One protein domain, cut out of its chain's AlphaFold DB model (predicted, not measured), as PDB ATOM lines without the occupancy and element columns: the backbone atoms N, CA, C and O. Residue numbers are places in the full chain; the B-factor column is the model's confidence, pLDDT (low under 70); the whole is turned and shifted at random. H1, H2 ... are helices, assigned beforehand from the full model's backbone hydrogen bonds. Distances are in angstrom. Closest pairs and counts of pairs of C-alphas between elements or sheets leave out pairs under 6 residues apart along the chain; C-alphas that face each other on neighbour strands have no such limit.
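What this domain is: This is residues 9 to 94 of the 94 residues of an uncharacterized protein of Ruminiclostridium hungatei (UniProt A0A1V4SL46). Five crossed helices form a compact cluster, with H1, H3 and H5 in the middle, H2 at one end and H4 more loosely set at the other. The printed part has 86 residues with five named helices, H1 to H5 in order along the chain, which hold 65 of them, and no named strand; the class is all helix. The radius of gyration of the C-alphas is 12.5 A; the spans are 37 by 28 by 19 A.

How they stand to each other: H1, residues 9 to 21, touches H3, residues 42 to 58, with residues 9 to 13 alone, about perpendicular at 77 degrees; the closest C-alphas, Ala 9 and Leu 48, are 4.9 A apart. With residues 13 to 18 alone, H1 touches H2, residues 29 to 39; the closest C-alphas, Tyr 17 and Leu 32, are 6.1 A apart. H3 touches H5, residues 80 to 93, at a steep tilt of 44 degrees, opposite ways; the closest C-alphas, Ala 52 and Val 87, are 5.4 A apart. H4, residues 68 to 77, is near H1. Every O i to N i+4 pair is within hydrogen-bond range in H2, H3, H4 and H5; in H1, 6 of 9 are.

Where its parts are: H1 begins at C-alpha 9 (-6.070, 47.984, -99.184). H3 is 24.4 A long; H5, 20.2 A, ends at C-alpha 93 (0.707, 56.687, -109.580).

The domain as a whole: The printed part has no cut and no long link. Residues 23 to 24 are under pLDDT 70.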
ATOM      1  N   ALA A   9      -7.421  47.535 -98.869       95.50
ATOM      2  CA  ALA A   9      -6.070  47.984 -99.184       95.50
ATOM      3  C   ALA A   9      -5.952  49.507 -99.035       95.50
ATOM      4  O   ALA A   9      -4.957  49.998 -98.508       95.50
ATOM      5  N   PHE A  10      -6.995  50.262 -99.402       96.62
ATOM      6  CA  PHE A  10      -7.039  51.702 -99.130       96.62
ATOM      7  C   PHE A  10      -7.027  52.010 -97.631       96.62
ATOM      8  O   PHE A  10      -6.287  52.891 -97.199       96.62
ATOM      9  N   LYS A  11      -7.813  51.282 -96.827       95.38
ATOM     10  CA  LYS A  11      -7.813  51.462 -95.368       95.38
ATOM     11  C   LYS A  11      -6.426  51.216 -94.781       95.38
ATOM     12  O   LYS A  11      -5.956  52.044 -94.011       95.38
ATOM     13  N   TYR A  12      -5.776  50.132 -95.197       95.69
ATOM     14  CA  TYR A  12      -4.410  49.805 -94.797       95.69
ATOM     15  C   TYR A  12      -3.414  50.902 -95.194       95.69
ATOM     16  O   TYR A  12      -2.669  51.379 -94.346       95.69
ATOM     17  N   PHE A  13      -3.461  51.394 -96.438       96.25
ATOM     18  CA  PHE A  13      -2.611  52.509 -96.874       96.25
ATOM     19  C   PHE A  13      -2.813  53.759 -96.007       96.25
ATOM     20  O   PHE A  13      -1.853  54.388 -95.565       96.25
ATOM     21  N   VAL A  14      -4.066  54.122 -95.733       94.94
ATOM     22  CA  VAL A  14      -4.379  55.285 -94.898       94.94
ATOM     23  C   VAL A  14      -3.873  55.091 -93.468       94.94
ATOM     24  O   VAL A  14      -3.333  56.018 -92.873       94.94
ATOM     25  N   GLU A  15      -4.046  53.909 -92.893       93.75
ATOM     26  CA  GLU A  15      -3.691  53.655 -91.498       93.75
ATOM     27  C   GLU A  15      -2.187  53.519 -91.297       93.75
ATOM     28  O   GLU A  15      -1.631  54.242 -90.473       93.75
ATOM     29  N   GLU A  16      -1.519  52.699 -92.100       94.94
ATOM     30  CA  GLU A  16      -0.104  52.386 -91.905       94.94
ATOM     31  C   GLU A  16       0.825  53.405 -92.565       94.94
ATOM     32  O   GLU A  16       1.833  53.787 -91.976       94.94
ATOM     33  N   TYR A  17       0.490  53.912 -93.755       94.50
ATOM     34  CA  TYR A  17       1.374  54.829 -94.485       94.50
ATOM     35  C   TYR A  17       1.002  56.286 -94.222       94.50
ATOM     36  O   TYR A  17       1.847  57.087 -93.824       94.50
ATOM     37  N   LEU A  18      -0.269  56.652 -94.407       92.62
ATOM     38  CA  LEU A  18      -0.682  58.051 -94.283       92.62
ATOM     39  C   LEU A  18      -0.722  58.555 -92.837       92.62
ATOM     40  O   LEU A  18      -0.463  59.733 -92.622       92.62
ATOM     41  N   PHE A  19      -1.045  57.710 -91.858       90.06
ATOM     42  CA  PHE A  19      -1.078  58.125 -90.449       90.06
ATOM     43  C   PHE A  19      -0.009  57.456 -89.590       90.06
ATOM     44  O   PHE A  19       0.531  58.120 -88.708       90.06
ATOM     45  N   GLY A  20       0.326  56.190 -89.848       87.75
ATOM     46  CA  GLY A  20       1.393  55.477 -89.146       87.75
ATOM     47  C   GLY A  20       2.772  56.041 -89.483       87.75
ATOM     48  O   GLY A  20       3.416  56.666 -88.642       87.75
ATOM     49  N   LEU A  21       3.206  55.872 -90.734       85.69
ATOM     50  CA  LEU A  21       4.512  56.330 -91.213       85.69
ATOM     51  C   LEU A  21       4.604  57.862 -91.249       85.69
ATOM     52  O   LEU A  21       5.625  58.435 -90.875       85.69
ATOM     53  N   ASN A  22       3.536  58.537 -91.680       80.94
ATOM     54  CA  ASN A  22       3.525  59.989 -91.860       80.94
ATOM     55  C   ASN A  22       3.013  60.784 -90.646       80.94
ATOM     56  O   ASN A  22       2.588  61.928 -90.801       80.94
ATOM     57  N   GLY A  23       3.047  60.219 -89.434       60.34
ATOM     58  CA  GLY A  23       2.479  60.833 -88.223       60.34
ATOM     59  C   GLY A  23       2.991  62.245 -87.874       60.34
ATOM     60  O   GLY A  23       2.354  62.944 -87.090       60.34
ATOM     61  N   GLY A  24       4.104  62.692 -88.472       60.06
ATOM     62  CA  GLY A  24       4.647  64.053 -88.349       60.06
ATOM     63  C   GLY A  24       4.493  64.953 -89.587       60.06
ATOM     64  O   GLY A  24       5.027  66.059 -89.583       60.06
ATOM     65  N   GLY A  25       3.819  64.500 -90.654       73.88
ATOM     66  CA  GLY A  25       3.706  65.236 -91.925       73.88
ATOM     67  C   GLY A  25       5.016  65.323 -92.717       73.88
ATOM     68  O   GLY A  25       5.197  66.233 -93.523       73.88
ATOM     69  N   THR A  26       5.948  64.409 -92.452       81.25
ATOM     70  CA  THR A  26       7.300  64.390 -93.024       81.25
ATOM     71  C   THR A  26       7.317  63.999 -94.502       81.25
ATOM     72  O   THR A  26       8.176  64.467 -95.240       81.25
ATOM     73  N   PHE A  27       6.366  63.175 -94.939       87.25
ATOM     74  CA  PHE A  27       6.272  62.651 -96.296       87.25
ATOM     75  C   PHE A  27       5.082  63.248 -97.051       87.25
ATOM     76  O   PHE A  27       3.965  63.384 -96.540       87.25
ATOM     77  N   THR A  28       5.307  63.545 -98.324       92.56
ATOM     78  CA  THR A  28       4.255  63.833 -99.299       92.56
ATOM     79  C   THR A  28       3.481  62.560 -99.660       92.56
ATOM     80  O   THR A  28       3.990  61.445 -99.549       92.56
ATOM     81  N   ILE A  29       2.249  62.703-100.168       93.00
ATOM     82  CA  ILE A  29       1.433  61.557-100.623       93.00
ATOM     83  C   ILE A  29       2.179  60.738-101.691       93.00
ATOM     84  O   ILE A  29       2.154  59.513-101.673       93.00
ATOM     85  N   THR A  30       2.886  61.411-102.597       94.56
ATOM     86  CA  THR A  30       3.746  60.804-103.623       94.56
ATOM     87  C   THR A  30       4.863  59.937-103.043       94.56
ATOM     88  O   THR A  30       5.107  58.837-103.545       94.56
ATOM     89  N   GLU A  31       5.532  60.400-101.988       94.75
ATOM     90  CA  GLU A  31       6.581  59.630-101.309       94.75
ATOM     91  C   GLU A  31       5.991  58.414-100.597       94.75
ATOM     92  O   GLU A  31       6.523  57.317-100.731       94.75
ATOM     93  N   LEU A  32       4.833  58.564 -99.950       95.31
ATOM     94  CA  LEU A  32       4.133  57.444 -99.319       95.31
ATOM     95  C   LEU A  32       3.710  56.370-100.324       95.31
ATOM     96  O   LEU A  32       3.851  55.182-100.050       95.31
ATOM     97  N   ILE A  33       3.227  56.766-101.503       96.31
ATOM     98  CA  ILE A  33       2.905  55.827-102.587       96.31
ATOM     99  C   ILE A  33       4.169  55.110-103.076       96.31
ATOM    100  O   ILE A  33       4.131  53.921-103.387       96.31
ATOM    101  N   THR A  34       5.295  55.818-103.135       95.62
ATOM    102  CA  THR A  34       6.579  55.242-103.552       95.62
ATOM    103  C   THR A  34       7.081  54.223-102.530       95.62
ATOM    104  O   THR A  34       7.469  53.120-102.915       95.62
ATOM    105  N   GLU A  35       6.997  54.542-101.239       95.19
ATOM    106  CA  GLU A  35       7.325  53.613-100.156       95.19
ATOM    107  C   GLU A  35       6.383  52.403-100.152       95.19
ATOM    108  O   GLU A  35       6.849  51.269-100.066       95.19
ATOM    109  N   PHE A  36       5.077  52.598-100.361       96.19
ATOM    110  CA  PHE A  36       4.128  51.489-100.507       96.19
ATOM    111  C   PHE A  36       4.560  50.526-101.621       96.19
ATOM    112  O   PHE A  36       4.694  49.329-101.388       96.19
ATOM    113  N   LYS A  37       4.885  51.039-102.816       96.25
ATOM    114  CA  LYS A  37       5.325  50.215-103.960       96.25
ATOM    115  C   LYS A  37       6.646  49.477-103.727       96.25
ATOM    116  O   LYS A  37       6.936  48.524-104.443       96.25
ATOM    117  N   LYS A  38       7.469  49.955-102.793       95.81
ATOM    118  CA  LYS A  38       8.775  49.376-102.469       95.81
ATOM    119  C   LYS A  38       8.664  48.201-101.500       95.81
ATOM    120  O   LYS A  38       9.443  47.260-101.624       95.81
ATOM    121  N   TYR A  39       7.741  48.274-100.540       95.69
ATOM    122  CA  TYR A  39       7.614  47.278 -99.470       95.69
ATOM    123  C   TYR A  39       6.492  46.268 -99.696       95.69
ATOM    124  O   TYR A  39       6.600  45.138 -99.225       95.69
ATOM    125  N   GLU A  40       5.444  46.650-100.417       96.44
ATOM    126  CA  GLU A  40       4.281  45.798-100.641       96.44
ATOM    127  C   GLU A  40       4.418  44.958-101.908       96.44
ATOM    128  O   GLU A  40       5.065  45.341-102.887       96.44
ATOM    129  N   ASP A  41       3.771  43.794-101.904       95.94
ATOM    130  CA  ASP A  41       3.766  42.925-103.070       95.94
ATOM    131  C   ASP A  41       2.865  43.469-104.197       95.94
ATOM    132  O   ASP A  41       2.050  44.388-104.044       95.94
ATOM    133  N   LYS A  42       2.995  42.867-105.384       95.62
ATOM    134  CA  LYS A  42       2.200  43.260-106.552       95.62
ATOM    135  C   LYS A  42       0.690  43.126-106.309       95.62
ATOM    136  O   LYS A  42      -0.082  43.910-106.857       95.62
ATOM    137  N   ASN A  43       0.264  42.152-105.507       94.94
ATOM    138  CA  ASN A  43      -1.147  41.913-105.234       94.94
ATOM    139  C   ASN A  43      -1.738  43.018-104.345       94.94
ATOM    140  O   ASN A  43      -2.818  43.524-104.650       94.94
ATOM    141  N   SER A  44      -1.019  43.453-103.311       95.38
ATOM    142  CA  SER A  44      -1.356  44.611-102.479       95.38
ATOM    143  C   SER A  44      -1.473  45.885-103.318       95.38
ATOM    144  O   SER A  44      -2.452  46.624-103.191       95.38
ATOM    145  N   ILE A  45      -0.530  46.110-104.240       96.94
ATOM    146  CA  ILE A  45      -0.553  47.249-105.175       96.94
ATOM    147  C   ILE A  45      -1.784  47.202-106.085       96.94
ATOM    148  O   ILE A  45      -2.491  48.202-106.226       96.94
ATOM    149  N   ASP A  46      -2.078  46.047-106.681       96.31
ATOM    150  CA  ASP A  46      -3.237  45.888-107.561       96.31
ATOM    151  C   ASP A  46      -4.565  46.028-106.792       96.31
ATOM    152  O   ASP A  46      -5.520  46.603-107.321       96.31
ATOM    153  N   CYS A  47      -4.635  45.559-105.541       95.94
ATOM    154  CA  CYS A  47      -5.784  45.779-104.661       95.94
ATOM    155  C   CYS A  47      -5.970  47.267-104.344       95.94
ATOM    156  O   CYS A  47      -7.068  47.791-104.517       95.94
ATOM    157  N   LEU A  48      -4.900  47.977-103.974       97.25
ATOM    158  CA  LEU A  48      -4.969  49.411-103.692       97.25
ATOM    159  C   LEU A  48      -5.389  50.218-104.930       97.25
ATOM    160  O   LEU A  48      -6.204  51.133-104.820       97.25
ATOM    161  N   ARG A  49      -4.909  49.843-106.126       97.19
ATOM    162  CA  ARG A  49      -5.344  50.457-107.392       97.19
ATOM    163  C   ARG A  49      -6.843  50.244-107.637       97.19
ATOM    164  O   ARG A  49      -7.530  51.170-108.078       97.19
ATOM    165  N   LYS A  50      -7.370  49.044-107.376       96.06
ATOM    166  CA  LYS A  50      -8.810  48.748-107.512       96.06
ATOM    167  C   LYS A  50      -9.639  49.572-106.531       96.06
ATOM    168  O   LYS A  50     -10.601  50.214-106.953       96.06
ATOM    169  N   ASP A  51      -9.222  49.619-105.270       96.62
ATOM    170  CA  ASP A  51      -9.883  50.402-104.226       96.62
ATOM    171  C   ASP A  51      -9.903  51.896-104.580       96.62
ATOM    172  O   ASP A  51     -10.938  52.551-104.460       96.62
ATOM    173  N   ALA A  52      -8.784  52.437-105.075       97.00
ATOM    174  CA  ALA A  52      -8.675  53.839-105.468       97.00
ATOM    175  C   ALA A  52      -9.602  54.191-106.643       97.00
ATOM    176  O   ALA A  52     -10.281  55.216-106.604       97.00
ATOM    177  N   ASN A  53      -9.694  53.335-107.666       96.06
ATOM    178  CA  ASN A  53     -10.619  53.558-108.782       96.06
ATOM    179  C   ASN A  53     -12.083  53.503-108.334       96.06
ATOM    180  O   ASN A  53     -12.862  54.387-108.688       96.06
ATOM    181  N   TYR A  54     -12.438  52.535-107.488       94.75
ATOM    182  CA  TYR A  54     -13.770  52.469-106.892       94.75
ATOM    183  C   TYR A  54     -14.096  53.741-106.096       94.75
ATOM    184  O   TYR A  54     -15.140  54.363-106.290       94.75
ATOM    185  N   LEU A  55     -13.180  54.184-105.231       95.50
ATOM    186  CA  LEU A  55     -13.369  55.393-104.430       95.50
ATOM    187  C   LEU A  55     -13.459  56.660-105.281       95.50
ATOM    188  O   LEU A  55     -14.220  57.561-104.931       95.50
ATOM    189  N   LYS A  56     -12.731  56.732-106.399       95.88
ATOM    190  CA  LYS A  56     -12.800  57.862-107.332       95.88
ATOM    191  C   LYS A  56     -14.213  58.035-107.881       95.88
ATOM    192  O   LYS A  56     -14.703  59.158-107.913       95.88
ATOM    193  N   GLU A  57     -14.876  56.940-108.246       94.25
ATOM    194  CA  GLU A  57     -16.271  56.951-108.704       94.25
ATOM    195  C   GLU A  57     -17.264  57.236-107.574       94.25
ATOM    196  O   GLU A  57     -18.259  57.922-107.774       94.25
ATOM    197  N   ILE A  58     -17.020  56.725-106.367       93.12
ATOM    198  CA  ILE A  58     -17.910  56.969-105.225       93.12
ATOM    199  C   ILE A  58     -17.855  58.430-104.776       93.12
ATOM    200  O   ILE A  58     -18.881  59.017-104.443       93.12
ATOM    201  N   LEU A  59     -16.672  59.040-104.780       93.62
ATOM    202  CA  LEU A  59     -16.476  60.397-104.281       93.62
ATOM    203  C   LEU A  59     -17.059  61.485-105.196       93.62
ATOM    204  O   LEU A  59     -17.120  62.637-104.754       93.62
ATOM    205  N   THR A  60     -17.509  61.164-106.413       93.00
ATOM    206  CA  THR A  60     -18.253  62.102-107.276       93.00
ATOM    207  C   THR A  60     -19.734  62.209-106.918       93.00
ATOM    208  O   THR A  60     -20.357  63.194-107.298       93.00
ATOM    209  N   LYS A  61     -20.278  61.240-106.174       93.44
ATOM    210  CA  LYS A  61     -21.694  61.180-105.789       93.44
ATOM    211  C   LYS A  61     -22.032  62.131-104.648       93.44
ATOM    212  O   LYS A  61     -21.142  62.536-103.904       93.44
ATOM    213  N   GLU A  62     -23.297  62.457-104.455       93.38
ATOM    214  CA  GLU A  62     -23.738  63.218-103.286       93.38
ATOM    215  C   GLU A  62     -23.640  62.388-101.994       93.38
ATOM    216  O   GLU A  62     -23.665  61.158-102.024       93.38
ATOM    217  N   ASP A  63     -23.535  63.045-100.832       92.38
ATOM    218  CA  ASP A  63     -23.308  62.356 -99.545       92.38
ATOM    219  C   ASP A  63     -24.398  61.316 -99.226       92.38
ATOM    220  O   ASP A  63     -24.105  60.259 -98.667       92.38
ATOM    221  N   TRP A  64     -25.647  61.579 -99.626       93.62
ATOM    222  CA  TRP A  64     -26.786  60.679 -99.412       93.62
ATOM    223  C   TRP A  64     -26.751  59.417-100.293       93.62
ATOM    224  O   TRP A  64     -27.444  58.445 -99.991       93.62
ATOM    225  N   GLU A  65     -25.941  59.403-101.355       94.00
ATOM    226  CA  GLU A  65     -25.752  58.249-102.246       94.00
ATOM    227  C   GLU A  65     -24.617  57.323-101.780       94.00
ATOM    228  O   GLU A  65     -24.482  56.187-102.251       94.00
ATOM    229  N   ILE A  66     -23.759  57.807-100.880       92.19
ATOM    230  CA  ILE A  66     -22.605  57.068-100.380       92.19
ATOM    231  C   ILE A  66     -23.046  56.219 -99.191       92.19
ATOM    232  O   ILE A  66     -23.767  56.663 -98.298       92.19
ATOM    233  N   LYS A  67     -22.576  54.967 -99.142       91.94
ATOM    234  CA  LYS A  67     -22.804  54.104 -97.977       91.94
ATOM    235  C   LYS A  67     -22.304  54.817 -96.718       91.94
ATOM    236  O   LYS A  67     -21.120  55.137 -96.623       91.94
ATOM    237  N   LYS A  68     -23.196  55.005 -95.744       91.25
ATOM    238  CA  LYS A  68     -22.917  55.760 -94.515       91.25
ATOM    239  C   LYS A  68     -21.624  55.321 -93.818       91.25
ATOM    240  O   LYS A  68     -20.799  56.159 -93.500       91.25
ATOM    241  N   ASN A  69     -21.399  54.016 -93.652       91.75
ATOM    242  CA  ASN A  69     -20.191  53.493 -93.000       91.75
ATOM    243  C   ASN A  69     -18.885  53.853 -93.736       91.75
ATOM    244  O   ASN A  69     -17.856  54.073 -93.099       91.75
ATOM    245  N   LEU A  70     -18.919  53.923 -95.069       92.12
ATOM    246  CA  LEU A  70     -17.790  54.361 -95.879       92.12
ATOM    247  C   LEU A  70     -17.573  55.869 -95.736       92.12
ATOM    248  O   LEU A  70     -16.444  56.297 -95.504       92.12
ATOM    249  N   LEU A  71     -18.641  56.661 -95.846       92.88
ATOM    250  CA  LEU A  71     -18.566  58.113 -95.686       92.88
ATOM    251  C   LEU A  71     -18.043  58.488 -94.291       92.88
ATOM    252  O   LEU A  71     -17.089  59.254 -94.187       92.88
ATOM    253  N   ASP A  72     -18.592  57.873 -93.242       94.12
ATOM    254  CA  ASP A  72     -18.176  58.066 -91.853       94.12
ATOM    255  C   ASP A  72     -16.689  57.720 -91.663       94.12
ATOM    256  O   ASP A  72     -15.959  58.467 -91.011       94.12
ATOM    257  N   TYR A  73     -16.204  56.624 -92.261       92.94
ATOM    258  CA  TYR A  73     -14.780  56.272 -92.219       92.94
ATOM    259  C   TYR A  73     -13.905  57.347 -92.874       92.94
ATOM    260  O   TYR A  73     -12.926  57.793 -92.273       92.94
ATOM    261  N   LEU A  74     -14.257  57.775 -94.091       93.25
ATOM    262  CA  LEU A  74     -13.486  58.769 -94.840       93.25
ATOM    263  C   LEU A  74     -13.421  60.095 -94.074       93.25
ATOM    264  O   LEU A  74     -12.335  60.646 -93.907       93.25
ATOM    265  N   LEU A  75     -14.560  60.551 -93.544       94.06
ATOM    266  CA  LEU A  75     -14.664  61.793 -92.777       94.06
ATOM    267  C   LEU A  75     -13.978  61.716 -91.407       94.06
ATOM    268  O   LEU A  75     -13.448  62.718 -90.933       94.06
ATOM    269  N   LYS A  76     -13.918  60.528 -90.789       94.25
ATOM    270  CA  LYS A  76     -13.141  60.300 -89.561       94.25
ATOM    271  C   LYS A  76     -11.636  60.443 -89.796       94.25
ATOM    272  O   LYS A  76     -10.916  60.840 -88.886       94.25
ATOM    273  N   LYS A  77     -11.154  60.081 -90.987       91.94
ATOM    274  CA  LYS A  77      -9.731  60.145 -91.342       91.94
ATOM    275  C   LYS A  77      -9.325  61.510 -91.903       91.94
ATOM    276  O   LYS A  77      -8.168  61.884 -91.794       91.94
ATOM    277  N   GLY A  78     -10.241  62.275 -92.487       90.94
ATOM    278  CA  GLY A  78      -9.945  63.616 -92.984       90.94
ATOM    279  C   GLY A  78     -11.104  64.225 -93.759       90.94
ATOM    280  O   GLY A  78     -12.148  63.608 -93.940       90.94
ATOM    281  N   SER A  79     -10.935  65.455 -94.247       93.00
ATOM    282  CA  SER A  79     -11.993  66.095 -95.034       93.00
ATOM    283  C   SER A  79     -12.251  65.345 -96.347       93.00
ATOM    284  O   SER A  79     -11.362  64.709 -96.918       93.00
ATOM    285  N   ARG A  80     -13.466  65.474 -96.886       92.19
ATOM    286  CA  ARG A  80     -13.834  64.857 -98.168       92.19
ATOM    287  C   ARG A  80     -12.907  65.280 -99.313       92.19
ATOM    288  O   ARG A  80     -12.520  64.449-100.130       92.19
ATOM    289  N   ASN A  81     -12.519  66.555 -99.355       93.75
ATOM    290  CA  ASN A  81     -11.590  67.072-100.364       93.75
ATOM    291  C   ASN A  81     -10.178  66.502-100.195       93.75
ATOM    292  O   ASN A  81      -9.523  66.191-101.188       93.75
ATOM    293  N   TYR A  82      -9.734  66.311 -98.955       93.50
ATOM    294  CA  TYR A  82      -8.451  65.678 -98.675       93.50
ATOM    295  C   TYR A  82      -8.435  64.216 -99.145       93.50
ATOM    296  O   TYR A  82      -7.538  63.815 -99.885       93.50
ATOM    297  N   MET A  83      -9.490  63.451 -98.846       95.38
ATOM    298  CA  MET A  83      -9.633  62.070 -99.325       95.38
ATOM    299  C   MET A  83      -9.710  61.982-100.853       95.38
ATOM    300  O   MET A  83      -9.063  61.123-101.448       95.38
ATOM    301  N   LYS A  84     -10.423  62.909-101.510       95.62
ATOM    302  CA  LYS A  84     -10.424  63.030-102.979       95.62
ATOM    303  C   LYS A  84      -9.017  63.238-103.539       95.62
ATOM    304  O   LYS A  84      -8.665  62.614-104.536       95.62
ATOM    305  N   SER A  85      -8.216  64.095-102.908       95.75
ATOM    306  CA  SER A  85      -6.836  64.345-103.333       95.75
ATOM    307  C   SER A  85      -5.981  63.079-103.236       95.75
ATOM    308  O   SER A  85      -5.350  62.708-104.223       95.75
ATOM    309  N   ILE A  86      -6.033  62.365-102.106       96.12
ATOM    310  CA  ILE A  86      -5.303  61.101-101.910       96.12
ATOM    311  C   ILE A  86      -5.698  60.071-102.972       96.12
ATOM    312  O   ILE A  86      -4.833  59.500-103.633       96.12
ATOM    313  N   VAL A  87      -7.002  59.870-103.180       97.44
ATOM    314  CA  VAL A  87      -7.523  58.927-104.181       97.44
ATOM    315  C   VAL A  87      -7.051  59.287-105.591       97.44
ATOM    316  O   VAL A  87      -6.650  58.402-106.345       97.44
ATOM    317  N   ASN A  88      -7.030  60.573-105.947       97.12
ATOM    318  CA  ASN A  88      -6.532  61.008-107.250       97.12
ATOM    319  C   ASN A  88      -5.040  60.701-107.439       97.12
ATOM    320  O   ASN A  88      -4.667  60.208-108.503       97.12
ATOM    321  N   TYR A  89      -4.204  60.931-106.420       97.69
ATOM    322  CA  TYR A  89      -2.787  60.562-106.476       97.69
ATOM    323  C   TYR A  89      -2.593  59.052-106.632       97.69
ATOM    324  O   TYR A  89      -1.783  58.625-107.453       97.69
ATOM    325  N   LEU A  90      -3.361  58.244-105.897       97.81
ATOM    326  CA  LEU A  90      -3.303  56.784-105.994       97.81
ATOM    327  C   LEU A  90      -3.657  56.297-107.404       97.81
ATOM    328  O   LEU A  90      -2.908  55.517-107.980       97.81
ATOM    329  N   VAL A  91      -4.748  56.799-107.992       96.94
ATOM    330  CA  VAL A  91      -5.153  56.435-109.363       96.94
ATOM    331  C   VAL A  91      -4.112  56.854-110.406       96.94
ATOM    332  O   VAL A  91      -3.981  56.199-111.434       96.94
ATOM    333  N   GLN A  92      -3.379  57.943-110.168       96.62
ATOM    334  CA  GLN A  92      -2.371  58.437-111.103       96.62
ATOM    335  C   GLN A  92      -1.042  57.663-111.033       96.62
ATOM    336  O   GLN A  92      -0.340  57.583-112.040       96.62
ATOM    337  N   LEU A  93      -0.663  57.150-109.859       96.19
ATOM    338  CA  LEU A  93       0.707  56.687-109.580       96.19
ATOM    339  C   LEU A  93       0.840  55.179-109.333       96.19
ATOM    340  O   LEU A  93       1.961  54.645-109.373       96.19
ATOM    341  N   LEU A  94      -0.274  54.497-109.062       92.00
ATOM    342  CA  LEU A  94      -0.331  53.041-108.979       92.00
ATOM    343  C   LEU A  94      -0.630  52.464-110.346       92.00
ATOM    344  O   LEU A  94       0.233  51.699-110.825       92.00
TER     345      LEU A  94